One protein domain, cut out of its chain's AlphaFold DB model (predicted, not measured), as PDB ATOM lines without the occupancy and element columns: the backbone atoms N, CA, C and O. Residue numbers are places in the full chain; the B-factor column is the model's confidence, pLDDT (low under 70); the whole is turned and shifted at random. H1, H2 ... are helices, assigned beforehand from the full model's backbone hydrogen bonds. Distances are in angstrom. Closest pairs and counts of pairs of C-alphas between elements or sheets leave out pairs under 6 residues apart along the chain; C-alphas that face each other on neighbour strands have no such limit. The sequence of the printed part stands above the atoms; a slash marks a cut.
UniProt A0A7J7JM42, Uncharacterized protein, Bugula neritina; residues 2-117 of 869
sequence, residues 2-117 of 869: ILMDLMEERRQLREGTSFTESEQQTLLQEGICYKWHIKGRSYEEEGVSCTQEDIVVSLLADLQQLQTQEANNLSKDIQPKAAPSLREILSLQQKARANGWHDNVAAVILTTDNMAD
ATOM      1  N   ILE A   2      96.639  22.379  31.120       71.50
ATOM      2  CA  ILE A   2      96.491  20.906  30.990       71.50
ATOM      3  C   ILE A   2      96.599  20.137  32.326       71.50
ATOM      4  O   ILE A   2      95.800  19.249  32.590       71.50
ATOM      5  N   LEU A   3      97.537  20.498  33.214       75.06
ATOM      6  CA  LEU A   3      97.615  19.876  34.547       75.06
ATOM      7  C   LEU A   3      96.372  20.147  35.414       75.06
ATOM      8  O   LEU A   3      96.013  19.302  36.225       75.06
ATOM      9  N   MET A   4      95.698  21.291  35.229       74.00
ATOM     10  CA  MET A   4      94.453  21.594  35.948       74.00
ATOM     11  C   MET A   4      93.295  20.744  35.429       74.00
ATOM     12  O   MET A   4      92.512  20.257  36.235       74.00
ATOM     13  N   ASP A   5      93.238  20.494  34.120       77.75
ATOM     14  CA  ASP A   5      92.227  19.613  33.526       77.75
ATOM     15  C   ASP A   5      92.382  18.176  34.063       77.75
ATOM     16  O   ASP A   5      91.410  17.570  34.508       77.75
ATOM     17  N   LEU A   6      93.622  17.679  34.173       80.88
ATOM     18  CA  LEU A   6      93.926  16.386  34.804       80.88
ATOM     19  C   LEU A   6      93.571  16.360  36.307       80.88
ATOM     20  O   LEU A   6      93.119  15.338  36.830       80.88
ATOM     21  N   MET A   7      93.734  17.475  37.033       80.00
ATOM     22  CA  MET A   7      93.258  17.579  38.423       80.00
ATOM     23  C   MET A   7      91.731  17.504  38.518       80.00
ATOM     24  O   MET A   7      91.212  16.834  39.415       80.00
ATOM     25  N   GLU A   8      91.021  18.181  37.619       79.19
ATOM     26  CA  GLU A   8      89.557  18.184  37.546       79.19
ATOM     27  C   GLU A   8      89.034  16.777  37.216       79.19
ATOM     28  O   GLU A   8      88.134  16.279  37.892       79.19
ATOM     29  N   GLU A   9      89.662  16.083  36.264       79.81
ATOM     30  CA  GLU A   9      89.353  14.690  35.927       79.81
ATOM     31  C   GLU A   9      89.605  13.756  37.112       79.81
ATOM     32  O   GLU A   9      88.738  12.959  37.472       79.81
ATOM     33  N   ARG A  10      90.731  13.902  37.822       78.88
ATOM     34  CA  ARG A  10      90.991  13.135  39.051       78.88
ATOM     35  C   ARG A  10      89.938  13.409  40.130       78.88
ATOM     36  O   ARG A  10      89.570  12.495  40.874       78.88
ATOM     37  N   ARG A  11      89.462  14.650  40.249       80.69
ATOM     38  CA  ARG A  11      88.411  15.031  41.204       80.69
ATOM     39  C   ARG A  11      87.078  14.382  40.847       80.69
ATOM     40  O   ARG A  11      86.450  13.781  41.713       80.69
ATOM     41  N   GLN A  12      86.694  14.423  39.577       79.38
ATOM     42  CA  GLN A  12      85.488  13.764  39.078       79.38
ATOM     43  C   GLN A  12      85.567  12.239  39.262       79.38
ATOM     44  O   GLN A  12      84.599  11.613  39.692       79.38
ATOM     45  N   LEU A  13      86.748  11.647  39.055       73.94
ATOM     46  CA  LEU A  13      87.001  10.225  39.308       73.94
ATOM     47  C   LEU A  13      86.927   9.850  40.798       73.94
ATOM     48  O   LEU A  13      86.609   8.707  41.117       73.94
ATOM     49  N   ARG A  14      87.175  10.786  41.726       72.38
ATOM     50  CA  ARG A  14      86.953  10.573  43.171       72.38
ATOM     51  C   ARG A  14      85.481  10.571  43.564       72.38
ATOM     52  O   ARG A  14      85.123   9.925  44.545       72.38
ATOM     53  N   GLU A  15      84.659  11.325  42.847       76.19
ATOM     54  CA  GLU A  15      83.233  11.481  43.140       76.19
ATOM     55  C   GLU A  15      82.377  10.372  42.487       76.19
ATOM     56  O   GLU A  15      81.256  10.117  42.929       76.19
ATOM     57  N   GLY A  16      82.910   9.664  41.480       69.44
ATOM     58  CA  GLY A  16      82.257   8.541  40.794       69.44
ATOM     59  C   GLY A  16      82.322   7.191  41.535       69.44
ATOM     60  O   GLY A  16      83.286   6.875  42.226       69.44
ATOM     61  N   THR A  17      81.291   6.347  41.376       53.62
ATOM     62  CA  THR A  17      81.131   5.061  42.100       53.62
ATOM     63  C   THR A  17      81.672   3.814  41.383       53.62
ATOM     64  O   THR A  17      81.614   2.724  41.951       53.62
ATOM     65  N   SER A  18      82.176   3.923  40.152       54.22
ATOM     66  CA  SER A  18      82.757   2.806  39.387       54.22
ATOM     67  C   SER A  18      84.202   3.136  39.049       54.22
ATOM     68  O   SER A  18      84.455   3.898  38.121       54.22
ATOM     69  N   PHE A  19      85.131   2.618  39.843       64.12
ATOM     70  CA  PHE A  19      86.515   3.062  39.813       64.12
ATOM     71  C   PHE A  19      87.463   1.882  39.585       64.12
ATOM     72  O   PHE A  19      87.347   0.862  40.270       64.12
ATOM     73  N   THR A  20      88.401   2.017  38.643       69.00
ATOM     74  CA  THR A  20      89.494   1.053  38.458       69.00
ATOM     75  C   THR A  20      90.837   1.722  38.745       69.00
ATOM     76  O   THR A  20      91.128   2.803  38.248       69.00
ATOM     77  N   GLU A  21      91.684   1.062  39.540       72.31
ATOM     78  CA  GLU A  21      93.050   1.511  39.877       72.31
ATOM     79  C   GLU A  21      93.875   1.871  38.623       72.31
ATOM     80  O   GLU A  21      94.703   2.782  38.646       72.31
ATOM     81  N   SER A  22      93.571   1.211  37.500       77.75
ATOM     82  CA  SER A  22      94.172   1.457  36.190       77.75
ATOM     83  C   SER A  22      93.970   2.890  35.686       77.75
ATOM     84  O   SER A  22      94.905   3.453  35.130       77.75
ATOM     85  N   GLU A  23      92.795   3.494  35.881       80.19
ATOM     86  CA  GLU A  23      92.476   4.834  35.356       80.19
ATOM     87  C   GLU A  23      93.195   5.950  36.134       80.19
ATOM     88  O   GLU A  23      93.626   6.948  35.557       80.19
ATOM     89  N   GLN A  24      93.401   5.780  37.446       77.69
ATOM     90  CA  GLN A  24      94.232   6.721  38.214       77.69
ATOM     91  C   GLN A  24      95.708   6.603  37.855       77.69
ATOM     92  O   GLN A  24      96.407   7.616  37.817       77.69
ATOM     93  N   GLN A  25      96.193   5.386  37.603       81.69
ATOM     94  CA  GLN A  25      97.578   5.185  37.197       81.69
ATOM     95  C   GLN A  25      97.857   5.809  35.828       81.69
ATOM     96  O   GLN A  25      98.887   6.464  35.687       81.69
ATOM     97  N   THR A  26      96.948   5.688  34.854       86.00
ATOM     98  CA  THR A  26      97.111   6.338  33.542       86.00
ATOM     99  C   THR A  26      97.130   7.858  33.664       86.00
ATOM    100  O   THR A  26      98.027   8.500  33.126       86.00
ATOM    101  N   LEU A  27      96.225   8.435  34.460       86.12
ATOM    102  CA  LEU A  27      96.155   9.884  34.665       86.12
ATOM    103  C   LEU A  27      97.428  10.419  35.350       86.12
ATOM    104  O   LEU A  27      97.997  11.434  34.948       86.12
ATOM    105  N   LEU A  28      97.942   9.702  36.355       84.38
ATOM    106  CA  LEU A  28      99.210  10.052  37.001       84.38
ATOM    107  C   LEU A  28     100.411   9.904  36.059       84.38
ATOM    108  O   LEU A  28     101.306  10.745  36.101       84.38
ATOM    109  N   GLN A  29     100.441   8.881  35.202       86.44
ATOM    110  CA  GLN A  29     101.495   8.711  34.195       86.44
ATOM    111  C   GLN A  29     101.508   9.867  33.190       86.44
ATOM    112  O   GLN A  29     102.574  10.409  32.896       86.44
ATOM    113  N   GLU A  30     100.337  10.292  32.715       87.06
ATOM    114  CA  GLU A  30     100.206  11.465  31.847       87.06
ATOM    115  C   GLU A  30     100.661  12.741  32.563       87.06
ATOM    116  O   GLU A  30     101.466  13.504  32.026       87.06
ATOM    117  N   GLY A  31     100.241  12.931  33.817       86.19
ATOM    118  CA  GLY A  31     100.680  14.046  34.652       86.19
ATOM    119  C   GLY A  31     102.202  14.108  34.832       86.19
ATOM    120  O   GLY A  31     102.780  15.194  34.753       86.19
ATOM    121  N   ILE A  32     102.873  12.962  35.028       87.06
ATOM    122  CA  ILE A  32     104.338  12.901  35.199       87.06
ATOM    123  C   ILE A  32     105.038  13.434  33.956       87.06
ATOM    124  O   ILE A  32     105.966  14.228  34.089       87.06
ATOM    125  N   CYS A  33     104.586  13.055  32.760       85.25
ATOM    126  CA  CYS A  33     105.163  13.544  31.507       85.25
ATOM    127  C   CYS A  33     105.109  15.078  31.420       85.25
ATOM    128  O   CYS A  33     106.091  15.719  31.036       85.25
ATOM    129  N   TYR A  34     103.988  15.680  31.825       86.06
ATOM    130  CA  TYR A  34     103.841  17.135  31.838       86.06
ATOM    131  C   TYR A  34     104.695  17.802  32.918       86.06
ATOM    132  O   TYR A  34     105.394  18.773  32.622       86.06
ATOM    133  N   LYS A  35     104.689  17.280  34.150       85.00
ATOM    134  CA  LYS A  35     105.498  17.823  35.253       85.00
ATOM    135  C   LYS A  35     106.992  17.735  34.950       85.00
ATOM    136  O   LYS A  35     107.722  18.692  35.198       85.00
ATOM    137  N   TRP A  36     107.427  16.633  34.343       85.81
ATOM    138  CA  TRP A  36     108.795  16.448  33.871       85.81
ATOM    139  C   TRP A  36     109.195  17.543  32.888       85.81
ATOM    140  O   TRP A  36     110.250  18.157  33.037       85.81
ATOM    141  N   HIS A  37     108.346  17.823  31.896       83.19
ATOM    142  CA  HIS A  37     108.650  18.852  30.907       83.19
ATOM    143  C   HIS A  37     108.696  20.257  31.526       83.19
ATOM    144  O   HIS A  37     109.549  21.059  31.148       83.19
ATOM    145  N   ILE A  38     107.825  20.539  32.501       84.00
ATOM    146  CA  ILE A  38     107.803  21.816  33.229       84.00
ATOM    147  C   ILE A  38     109.079  21.999  34.058       84.00
ATOM    148  O   ILE A  38     109.736  23.027  33.921       84.00
ATOM    149  N   LYS A  39     109.474  21.004  34.864       81.12
ATOM    150  CA  LYS A  39     110.714  21.074  35.658       81.12
ATOM    151  C   LYS A  39     111.951  21.170  34.764       81.12
ATOM    152  O   LYS A  39     112.839  21.958  35.057       81.12
ATOM    153  N   GLY A  40     111.979  20.439  33.646       82.50
ATOM    154  CA  GLY A  40     113.053  20.551  32.656       82.50
ATOM    155  C   GLY A  40     113.213  21.976  32.120       82.50
ATOM    156  O   GLY A  40     114.321  22.497  32.110       82.50
ATOM    157  N   ARG A  41     112.104  22.646  31.766       81.12
ATOM    158  CA  ARG A  41     112.144  24.061  31.360       81.12
ATOM    159  C   ARG A  41     112.589  24.992  32.485       81.12
ATOM    160  O   ARG A  41     113.360  25.901  32.218       81.12
ATOM    161  N   SER A  42     112.151  24.753  33.722       80.81
ATOM    162  CA  SER A  42     112.576  25.548  34.885       80.81
ATOM    163  C   SER A  42     114.098  25.528  35.056       80.81
ATOM    164  O   SER A  42     114.712  26.573  35.233       80.81
ATOM    165  N   TYR A  43     114.729  24.356  34.935       78.75
ATOM    166  CA  TYR A  43     116.189  24.244  35.017       78.75
ATOM    167  C   TYR A  43     116.911  24.878  33.816       78.75
ATOM    168  O   TYR A  43     117.984  25.458  33.980       78.75
ATOM    169  N   GLU A  44     116.319  24.806  32.618       77.75
ATOM    170  CA  GLU A  44     116.832  25.498  31.427       77.75
ATOM    171  C   GLU A  44     116.772  27.029  31.577       77.75
ATOM    172  O   GLU A  44     117.721  27.715  31.194       77.75
ATOM    173  N   GLU A  45     115.699  27.564  32.167       76.50
ATOM    174  CA  GLU A  45     115.541  28.991  32.483       76.50
ATOM    175  C   GLU A  45     116.544  29.461  33.552       76.50
ATOM    176  O   GLU A  45     117.071  30.570  33.462       76.50
ATOM    177  N   GLU A  46     116.885  28.593  34.507       74.12
ATOM    178  CA  GLU A  46     117.928  28.827  35.516       74.12
ATOM    179  C   GLU A  46     119.361  28.634  34.977       74.12
ATOM    180  O   GLU A  46     120.340  28.885  35.684       74.12
ATOM    181  N   GLY A  47     119.517  28.217  33.715       67.62
ATOM    182  CA  GLY A  47     120.815  28.038  33.059       67.62
ATOM    183  C   GLY A  47     121.614  26.824  33.551       67.62
ATOM    184  O   GLY A  47     122.816  26.734  33.286       67.62
ATOM    185  N   VAL A  48     120.971  25.888  34.252       73.88
ATOM    186  CA  VAL A  48     121.594  24.671  34.779       73.88
ATOM    187  C   VAL A  48     121.274  23.504  33.848       73.88
ATOM    188  O   VAL A  48     120.115  23.203  33.572       73.88
ATOM    189  N   SER A  49     122.298  22.798  33.364       68.25
ATOM    190  CA  SER A  49     122.087  21.568  32.597       68.25
ATOM    191  C   SER A  49     121.565  20.469  33.527       68.25
ATOM    192  O   SER A  49     122.356  19.827  34.216       68.25
ATOM    193  N   CYS A  50     120.249  20.263  33.570       71.62
ATOM    194  CA  CYS A  50     119.663  19.173  34.344       71.62
ATOM    195  C   CYS A  50     119.811  17.840  33.603       71.62
ATOM    196  O   CYS A  50     119.532  17.731  32.404       71.62
ATOM    197  N   THR A  51     120.247  16.808  34.317       81.06
ATOM    198  CA  THR A  51     120.107  15.432  33.849       81.06
ATOM    199  C   THR A  51     118.703  14.920  34.169       81.06
ATOM    200  O   THR A  51     117.984  15.457  35.013       81.06
ATOM    201  N   GLN A  52     118.291  13.848  33.494       76.75
ATOM    202  CA  GLN A  52     117.025  13.176  33.800       76.75
ATOM    203  C   GLN A  52     116.964  12.699  35.259       76.75
ATOM    204  O   GLN A  52     115.896  12.716  35.865       76.75
ATOM    205  N   GLU A  53     118.107  12.317  35.828       79.44
ATOM    206  CA  GLU A  53     118.216  11.898  37.224       79.44
ATOM    207  C   GLU A  53     117.957  13.068  38.181       79.44
ATOM    208  O   GLU A  53     117.246  12.884  39.165       79.44
ATOM    209  N   ASP A  54     118.409  14.283  37.855       78.62
ATOM    210  CA  ASP A  54     118.195  15.473  38.694       78.62
ATOM    211  C   ASP A  54     116.712  15.853  38.796       78.62
ATOM    212  O   ASP A  54     116.221  16.180  39.877       78.62
ATOM    213  N   ILE A  55     115.963  15.746  37.692       80.06
ATOM    214  CA  ILE A  55     114.510  15.987  37.687       80.06
ATOM    215  C   ILE A  55     113.796  14.949  38.561       80.06
ATOM    216  O   ILE A  55     112.902  15.297  39.334       80.06
ATOM    217  N   VAL A  56     114.196  13.676  38.478       80.44
ATOM    218  CA  VAL A  56     113.621  12.608  39.312       80.44
ATOM    219  C   VAL A  56     113.947  12.829  40.788       80.44
ATOM    220  O   VAL A  56     113.057  12.699  41.625       80.44
ATOM    221  N   VAL A  57     115.189  13.195  41.114       81.56
ATOM    222  CA  VAL A  57     115.606  13.516  42.488       81.56
ATOM    223  C   VAL A  57     114.805  14.697  43.035       81.56
ATOM    224  O   VAL A  57     114.336  14.626  44.168       81.56
ATOM    225  N   SER A  58     114.581  15.734  42.225       81.94
ATOM    226  CA  SER A  58     113.758  16.899  42.571       81.94
ATOM    227  C   SER A  58     112.305  16.506  42.880       81.94
ATOM    228  O   SER A  58     111.797  16.794  43.961       81.94
ATOM    229  N   LEU A  59     111.660  15.723  42.006       82.19
ATOM    230  CA  LEU A  59     110.289  15.242  42.237       82.19
ATOM    231  C   LEU A  59     110.177  14.310  43.456       82.19
ATOM    232  O   LEU A  59     109.171  14.330  44.168       82.19
ATOM    233  N   LEU A  60     111.196  13.485  43.715       80.94
ATOM    234  CA  LEU A  60     111.248  12.640  44.910       80.94
ATOM    235  C   LEU A  60     111.457  13.463  46.185       80.94
ATOM    236  O   LEU A  60     110.877  13.122  47.217       80.94
ATOM    237  N   ALA A  61     112.238  14.543  46.124       80.38
ATOM    238  CA  ALA A  61     112.407  15.470  47.237       80.38
ATOM    239  C   ALA A  61     111.083  16.176  47.574       80.38
ATOM    240  O   ALA A  61     110.674  16.160  48.737       80.38
ATOM    241  N   ASP A  62     110.362  16.675  46.564       81.12
ATOM    242  CA  ASP A  62     109.033  17.286  46.724       81.12
ATOM    243  C   ASP A  62     108.037  16.294  47.359       81.12
ATOM    244  O   ASP A  62     107.302  16.621  48.299       81.12
ATOM    245  N   LEU A  63     108.048  15.035  46.901       85.88
ATOM    246  CA  LEU A  63     107.214  13.972  47.467       85.88
ATOM    247  C   LEU A  63     107.562  13.687  48.930       85.88
ATOM    248  O   LEU A  63     106.664  13.534  49.762       85.88
ATOM    249  N   GLN A  64     108.852  13.612  49.248       82.44
ATOM    250  CA  GLN A  64     109.330  13.358  50.601       82.44
ATOM    251  C   GLN A  64     108.943  14.498  51.551       82.44
ATOM    252  O   GLN A  64     108.548  14.241  52.693       82.44
ATOM    253  N   GLN A  65     109.010  15.749  51.090       80.50
ATOM    254  CA  GLN A  65     108.589  16.916  51.860       80.50
ATOM    255  C   GLN A  65     107.093  16.854  52.186       80.50
ATOM    256  O   GLN A  65     106.725  16.958  53.359       80.50
ATOM    257  N   LEU A  66     106.241  16.594  51.188       81.25
ATOM    258  CA  LEU A  66     104.794  16.466  51.392       81.25
ATOM    259  C   LEU A  66     104.434  15.308  52.331       81.25
ATOM    260  O   LEU A  66     103.606  15.472  53.225       81.25
ATOM    261  N   GLN A  67     105.097  14.157  52.198       84.88
ATOM    262  CA  GLN A  67     104.902  13.025  53.110       84.88
ATOM    263  C   GLN A  67     105.323  13.352  54.546       84.88
ATOM    264  O   GLN A  67     104.648  12.959  55.496       84.88
ATOM    265  N   THR A  68     106.422  14.088  54.719       83.81
ATOM    266  CA  THR A  68     106.892  14.514  56.045       83.81
ATOM    267  C   THR A  68     105.913  15.509  56.672       83.81
ATOM    268  O   THR A  68     105.607  15.415  57.862       83.81
ATOM    269  N   GLN A  69     105.359  16.427  55.876       80.44
ATOM    270  CA  GLN A  69     104.333  17.368  56.316       80.44
ATOM    271  C   GLN A  69     103.030  16.656  56.704       80.44
ATOM    272  O   GLN A  69     102.492  16.925  57.779       80.44
ATOM    273  N   GLU A  70     102.550  15.711  55.891       84.00
ATOM    274  CA  GLU A  70     101.373  14.900  56.219       84.00
ATOM    275  C   GLU A  70     101.605  14.086  57.499       84.00
ATOM    276  O   GLU A  70     100.755  14.090  58.386       84.00
ATOM    277  N   ALA A  71     102.769  13.446  57.649       81.44
ATOM    278  CA  ALA A  71     103.113  12.687  58.850       81.44
ATOM    279  C   ALA A  71     103.124  13.569  60.109       81.44
ATOM    280  O   ALA A  71     102.612  13.166  61.155       81.44
ATOM    281  N   ASN A  72     103.652  14.791  60.006       80.56
ATOM    282  CA  ASN A  72     103.639  15.763  61.096       80.56
ATOM    283  C   ASN A  72     102.217  16.221  61.439       80.56
ATOM    284  O   ASN A  72     101.868  16.289  62.618       80.56
ATOM    285  N   ASN A  73     101.385  16.495  60.431       80.62
ATOM    286  CA  ASN A  73      99.984  16.868  60.628       80.62
ATOM    287  C   ASN A  73      99.193  15.722  61.261       80.62
ATOM    288  O   ASN A  73      98.483  15.937  62.237       80.62
ATOM    289  N   LEU A  74      99.383  14.489  60.786       82.25
ATOM    290  CA  LEU A  74      98.765  13.298  61.360       82.25
ATOM    291  C   LEU A  74      99.216  13.086  62.813       82.25
ATOM    292  O   LEU A  74      98.393  12.782  63.669       82.25
ATOM    293  N   SER A  75     100.503  13.280  63.116       82.00
ATOM    294  CA  SER A  75     101.042  13.176  64.480       82.00
ATOM    295  C   SER A  75     100.402  14.200  65.423       82.00
ATOM    296  O   SER A  75      99.934  13.836  66.505       82.00
ATOM    297  N   LYS A  76     100.292  15.461  64.982       82.81
ATOM    298  CA  LYS A  76      99.584  16.525  65.712       82.81
ATOM    299  C   LYS A  76      98.105  16.196  65.903       82.81
ATOM    300  O   LYS A  76      97.582  16.391  66.991       82.81
ATOM    301  N   ASP A  77      97.455  15.645  64.884       80.31
ATOM    302  CA  ASP A  77      96.040  15.277  64.911       80.31
ATOM    303  C   ASP A  77      95.743  14.060  65.790       80.31
ATOM    304  O   ASP A  77      94.647  13.953  66.342       80.31
ATOM    305  N   ILE A  78      96.688  13.127  65.918       83.44
ATOM    306  CA  ILE A  78      96.533  11.923  66.740       83.44
ATOM    307  C   ILE A  78      96.618  12.263  68.233       83.44
ATOM    308  O   ILE A  78      95.885  11.665  69.019       83.44
ATOM    309  N   GLN A  79      97.463  13.223  68.632       77.94
ATOM    310  CA  GLN A  79      97.682  13.570  70.043       77.94
ATOM    311  C   GLN A  79      96.407  13.975  70.819       77.94
ATOM    312  O   GLN A  79      96.231  13.479  71.934       77.94
ATOM    313  N   PRO A  80      95.498  14.818  70.288       83.19
ATOM    314  CA  PRO A  80      94.293  15.233  71.006       83.19
ATOM    315  C   PRO A  80      93.070  14.325  70.776       83.19
ATOM    316  O   PRO A  80      92.061  14.489  71.465       83.19
ATOM    317  N   LYS A  81      93.092  13.393  69.808       86.62
ATOM    318  CA  LYS A  81      91.885  12.660  69.373       86.62
ATOM    319  C   LYS A  81      91.641  11.372  70.171       86.62
ATOM    320  O   LYS A  81      92.540  10.586  70.454       86.62
ATOM    321  N   ALA A  82      90.371  11.114  70.493       79.81
ATOM    322  CA  ALA A  82      89.938   9.922  71.222       79.81
ATOM    323  C   ALA A  82      89.947   8.641  70.353       79.81
ATOM    324  O   ALA A  82      89.840   8.679  69.126       79.81
ATOM    325  N   ALA A  83      89.974   7.472  71.003       81.69
ATOM    326  CA  ALA A  83      90.036   6.148  70.367       81.69
ATOM    327  C   ALA A  83      89.002   5.827  69.250       81.69
ATOM    328  O   ALA A  83      89.350   5.040  68.363       81.69
ATOM    329  N   PRO A  84      87.742   6.322  69.249       83.44
ATOM    330  CA  PRO A  84      86.831   6.088  68.122       83.44
ATOM    331  C   PRO A  84      87.229   6.878  66.865       83.44
ATOM    332  O   PRO A  84      87.247   6.302  65.781       83.44
ATOM    333  N   SER A  85      87.646   8.138  67.007       81.69
ATOM    334  CA  SER A  85      88.097   8.975  65.886       81.69
ATOM    335  C   SER A  85      89.392   8.446  65.263       81.69
ATOM    336  O   SER A  85      89.556   8.472  64.048       81.69
ATOM    337  N   LEU A  86      90.291   7.872  66.072       83.38
ATOM    338  CA  LEU A  86      91.499   7.210  65.565       83.38
ATOM    339  C   LEU A  86      91.179   5.971  64.713       83.38
ATOM    340  O   LEU A  86      91.847   5.722  63.710       83.38
ATOM    341  N   ARG A  87      90.138   5.206  65.072       85.44
ATOM    342  CA  ARG A  87      89.672   4.063  64.267       85.44
ATOM    343  C   ARG A  87      89.057   4.507  62.946       85.44
ATOM    344  O   ARG A  87      89.256   3.838  61.936       85.44
ATOM    345  N   GLU A  88      88.346   5.626  62.947       86.50
ATOM    346  CA  GLU A  88      87.792   6.214  61.730       86.50
ATOM    347  C   GLU A  88      88.903   6.673  60.779       86.50
ATOM    348  O   GLU A  88      88.915   6.249  59.624       86.50
ATOM    349  N   ILE A  89      89.900   7.409  61.283       85.06
ATOM    350  CA  ILE A  89      91.082   7.827  60.510       85.06
ATOM    351  C   ILE A  89      91.820   6.610  59.941       85.06
ATOM    352  O   ILE A  89      92.148   6.584  58.756       85.06
ATOM    353  N   LEU A  90      92.022   5.563  60.748       85.81
ATOM    354  CA  LEU A  90      92.632   4.317  60.282       85.81
ATOM    355  C   LEU A  90      91.809   3.662  59.163       85.81
ATOM    356  O   LEU A  90      92.375   3.210  58.171       85.81
ATOM    357  N   SER A  91      90.481   3.624  59.300       87.81
ATOM    358  CA  SER A  91      89.596   3.039  58.288       87.81
ATOM    359  C   SER A  91      89.599   3.834  56.979       87.81
ATOM    360  O   SER A  91      89.575   3.240  55.903       87.81
ATOM    361  N   LEU A  92      89.684   5.166  57.057       83.94
ATOM    362  CA  LEU A  92      89.795   6.042  55.894       83.94
ATOM    363  C   LEU A  92      91.136   5.845  55.191       83.94
ATOM    364  O   LEU A  92      91.161   5.692  53.977       83.94
ATOM    365  N   GLN A  93      92.228   5.738  55.948       83.12
ATOM    366  CA  GLN A  93      93.557   5.444  55.410       83.12
ATOM    367  C   GLN A  93      93.620   4.053  54.759       83.12
ATOM    368  O   GLN A  93      94.213   3.884  53.696       83.12
ATOM    369  N   GLN A  94      92.964   3.047  55.343       84.25
ATOM    370  CA  GLN A  94      92.853   1.717  54.735       84.25
ATOM    371  C   GLN A  94      92.033   1.736  53.443       84.25
ATOM    372  O   GLN A  94      92.439   1.109  52.468       84.25
ATOM    373  N   LYS A  95      90.917   2.476  53.408       82.50
ATOM    374  CA  LYS A  95      90.117   2.666  52.190       82.50
ATOM    375  C   LYS A  95      90.899   3.416  51.114       82.50
ATOM    376  O   LYS A  95      90.892   2.985  49.970       82.50
ATOM    377  N   ALA A  96      91.625   4.470  51.479       80.38
ATOM    378  CA  ALA A  96      92.479   5.211  50.556       80.38
ATOM    379  C   ALA A  96      93.555   4.305  49.936       80.38
ATOM    380  O   ALA A  96      93.740   4.320  48.723       80.38
ATOM    381  N   ARG A  97      94.197   3.441  50.736       80.81
ATOM    382  CA  ARG A  97      95.167   2.453  50.231       80.81
ATOM    383  C   ARG A  97      94.525   1.384  49.351       80.81
ATOM    384  O   ARG A  97      95.085   1.058  48.315       80.81
ATOM    385  N   ALA A  98      93.370   0.852  49.750       78.31
ATOM    386  CA  ALA A  98      92.646  -0.155  48.973       78.31
ATOM    387  C   ALA A  98      92.156   0.390  47.624       78.31
ATOM    388  O   ALA A  98      92.068  -0.358  46.658       78.31
ATOM    389  N   ASN A  99      91.873   1.692  47.563       78.25
ATOM    390  CA  ASN A  99      91.411   2.374  46.362       78.25
ATOM    391  C   ASN A  99      92.552   3.009  45.544       78.25
ATOM    392  O   ASN A  99      92.263   3.704  44.575       78.25
ATOM    393  N   GLY A 100      93.824   2.837  45.932       74.69
ATOM    394  CA  GLY A 100      94.965   3.416  45.206       74.69
ATOM    395  C   GLY A 100      95.044   4.948  45.252       74.69
ATOM    396  O   GLY A 100      95.665   5.570  44.393       74.69
ATOM    397  N   TRP A 101      94.426   5.588  46.249       80.88
ATOM    398  CA  TRP A 101      94.388   7.046  46.380       80.88
ATOM    399  C   TRP A 101      95.741   7.596  46.844       80.88
ATOM    400  O   TRP A 101      95.965   7.886  48.019       80.88
ATOM    401  N   HIS A 102      96.667   7.734  45.899       83.44
ATOM    402  CA  HIS A 102      97.993   8.301  46.125       83.44
ATOM    403  C   HIS A 102      97.940   9.829  46.032       83.44
ATOM    404  O   HIS A 102      98.252  10.410  44.992       83.44
ATOM    405  N   ASP A 103      97.467  10.492  47.087       82.00
ATOM    406  CA  ASP A 103      97.247  11.949  47.085       82.00
ATOM    407  C   ASP A 103      98.531  12.760  47.091       82.00
ATOM    408  O   ASP A 103      98.646  13.696  46.308       82.00
ATOM    409  N   ASN A 104      99.532  12.348  47.865       83.38
ATOM    410  CA  ASN A 104     100.822  13.042  47.880       83.38
ATOM    411  C   ASN A 104     101.507  12.977  46.512       83.38
ATOM    412  O   ASN A 104     102.067  13.960  46.046       83.38
ATOM    413  N   VAL A 105     101.400  11.832  45.833       85.38
ATOM    414  CA  VAL A 105     101.933  11.634  44.477       85.38
ATOM    415  C   VAL A 105     101.199  12.537  43.483       85.38
ATOM    416  O   VAL A 105     101.827  13.219  42.682       85.38
ATOM    417  N   ALA A 106      99.873  12.624  43.589       84.44
ATOM    418  CA  ALA A 106      99.073  13.558  42.798       84.44
ATOM    419  C   ALA A 106      99.459  15.008  43.011       84.44
ATOM    420  O   ALA A 106      99.512  15.763  42.052       84.44
ATOM    421  N   ALA A 107      99.667  15.394  44.269       83.75
ATOM    422  CA  ALA A 107      99.980  16.759  44.630       83.75
ATOM    423  C   ALA A 107     101.292  17.172  43.965       83.75
ATOM    424  O   ALA A 107     101.297  18.166  43.257       83.75
ATOM    425  N   VAL A 108     102.355  16.371  44.064       84.81
ATOM    426  CA  VAL A 108     103.635  16.642  43.375       84.81
ATOM    427  C   VAL A 108     103.476  16.750  41.855       84.81
ATOM    428  O   VAL A 108     104.034  17.651  41.228       84.81
ATOM    429  N   ILE A 109     102.730  15.821  41.254       84.44
ATOM    430  CA  ILE A 109     102.661  15.668  39.796       84.44
ATOM    431  C   ILE A 109     101.709  16.678  39.149       84.44
ATOM    432  O   ILE A 109     102.005  17.218  38.086       84.44
ATOM    433  N   LEU A 110     100.551  16.908  39.760       80.50
ATOM    434  CA  LEU A 110      99.452  17.648  39.148       80.50
ATOM    435  C   LEU A 110      99.400  19.113  39.588       80.50
ATOM    436  O   LEU A 110      98.802  19.927  38.887       80.50
ATOM    437  N   THR A 111     100.053  19.489  40.693       73.56
ATOM    438  CA  THR A 111     100.172  20.912  41.034       73.56
ATOM    439  C   THR A 111     101.205  21.589  40.142       73.56
ATOM    440  O   THR A 111     102.301  21.086  39.884       73.56
ATOM    441  N   THR A 112     100.853  22.762  39.634       64.81
ATOM    442  CA  THR A 112     101.828  23.692  39.065       64.81
ATOM    443  C   THR A 112     102.518  24.422  40.206       64.81
ATOM    444  O   THR A 112     101.842  24.781  41.167       64.81
ATOM    445  N   ASP A 113     103.811  24.712  40.073       55.81
ATOM    446  CA  ASP A 113     104.606  25.412  41.100       55.81
ATOM    447  C   ASP A 113     104.039  26.818  41.438       55.81
ATOM    448  O   ASP A 113     104.354  27.381  42.475       55.81
ATOM    449  N   ASN A 114     103.093  27.331  40.636       43.94
ATOM    450  CA  ASN A 114     102.317  28.556  40.886       43.94
ATOM    451  C   ASN A 114     101.066  28.376  41.781       43.94
ATOM    452  O   ASN A 114     100.361  29.348  42.034       43.94
ATOM    453  N   MET A 115     100.717  27.144  42.166       41.84
ATOM    454  CA  MET A 115      99.488  26.796  42.911       41.84
ATOM    455  C   MET A 115      99.765  26.056  44.222       41.84
ATOM    456  O   MET A 115      98.849  25.886  45.026       41.84
ATOM    457  N   ALA A 116     101.000  25.597  44.444       38.19
ATOM    458  CA  ALA A 116     101.444  25.351  45.803       38.19
ATOM    459  C   ALA A 116     101.443  26.715  46.492       38.19
ATOM    460  O   ALA A 116     102.058  27.638  45.959       38.19
ATOM    461  N   ASP A 117     100.689  26.833  47.590       38.84
ATOM    462  CA  ASP A 117     100.768  27.919  48.568       38.84
ATOM    463  C   ASP A 117     102.113  28.617  48.441       38.84
ATOM    464  O   ASP A 117     103.154  27.997  48.686       38.84
TER     465      ASP A 117
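Overview. This is residues 2 to 117 of the 869 residues of an uncharacterized protein of Bugula neritina (UniProt A0A7J7JM42). Two long helices, H2 and H3, meet as a V, and the short H5 fills the space between them in the middle of a loose, elongated frame. H1 folds back along H2 as a helical hairpin, while H4 folds back from the far end of H3 and touches no helix; the turn there, residues 79 to 85, sticks out. The printed part has 116 residues with five named helices, in the order H1, H2, H3, H4, H5, and no named strand, and its class is all helix. It is loose, with a radius of gyration of the C-alphas of 16.7 A, and spans 53 by 34 by 23 A.

Arrangement. H1, residues 2 to 15, and H2, residues 21 to 45, form a helical hairpin: they touch, closest at the C-alphas of Leu 3 and Gly 31, 6.6 A apart, at a shallow tilt of 24 degrees, opposite ways. H2 touches H1 with residues 24 to 34 alone. H3, residues 52 to 78, only just touches H2, with 3 pairs of C-alphas within 8 A, the closest those of Lys 39 and Ile 55 at 6.7 A. Their tilt is steep, 62 degrees, and they run opposite ways; H2 uses residues 36 to 40 alone and H3 residue 55 alone. H4, residues 83 to 98, is close to H3 but not clearly touching it: the closest C-alphas, of Ile 78 and Leu 86, are 7.0 A apart, at a shallow tilt of 24 degrees, opposite ways. H4 is apart from H1, H2 and H5. H5, residues 103 to 110, touches three helices. With residues 3 to 7 alone H1 touches it, closest at the C-alphas of Leu 3 and Leu 110, 5.4 A. H2 touches it with residues 28 to 35 alone, closest at the C-alphas of Ile 32 and Ile 109, 5.6 A, at a steep tilt of 49 degrees. H3 touches it with residues 59 to 67 alone, closest at the C-alphas of Leu 63 and Val 108, 6.1 A; the tilt of 37 degrees is only just steep. The helix packing is part aligned, part crossed, with 2 of 5 touching pairs at a shallow tilt. In H1, H2, H3, H4 and H5 every O i to N i+4 pair is within hydrogen-bond range.

Along the chain. H1 begins at C-alpha 2, (96.491, 20.906, 30.990), and is 20.3 A long. H2 is 36.3 A long. H3, the longest with 27 residues, covers 38.8 A and ends at C-alpha 78, (96.533, 11.923, 66.740). H4 is 22.5 A long. H5 is 10.0 A long and ends at C-alpha 110, (99.452, 17.648, 39.148).

Size, cuts and confidence. The two C-alphas farthest apart are those of Gly 47 and Pro 84, 53.5 A. The printed part has no cut and no long link; H2 to H3 is a short link of 6 residues and the other links are tight. The mean pLDDT of the printed part is 78.4, and residues 16 to 20, 47, 49 and 112 to 117 are under 70.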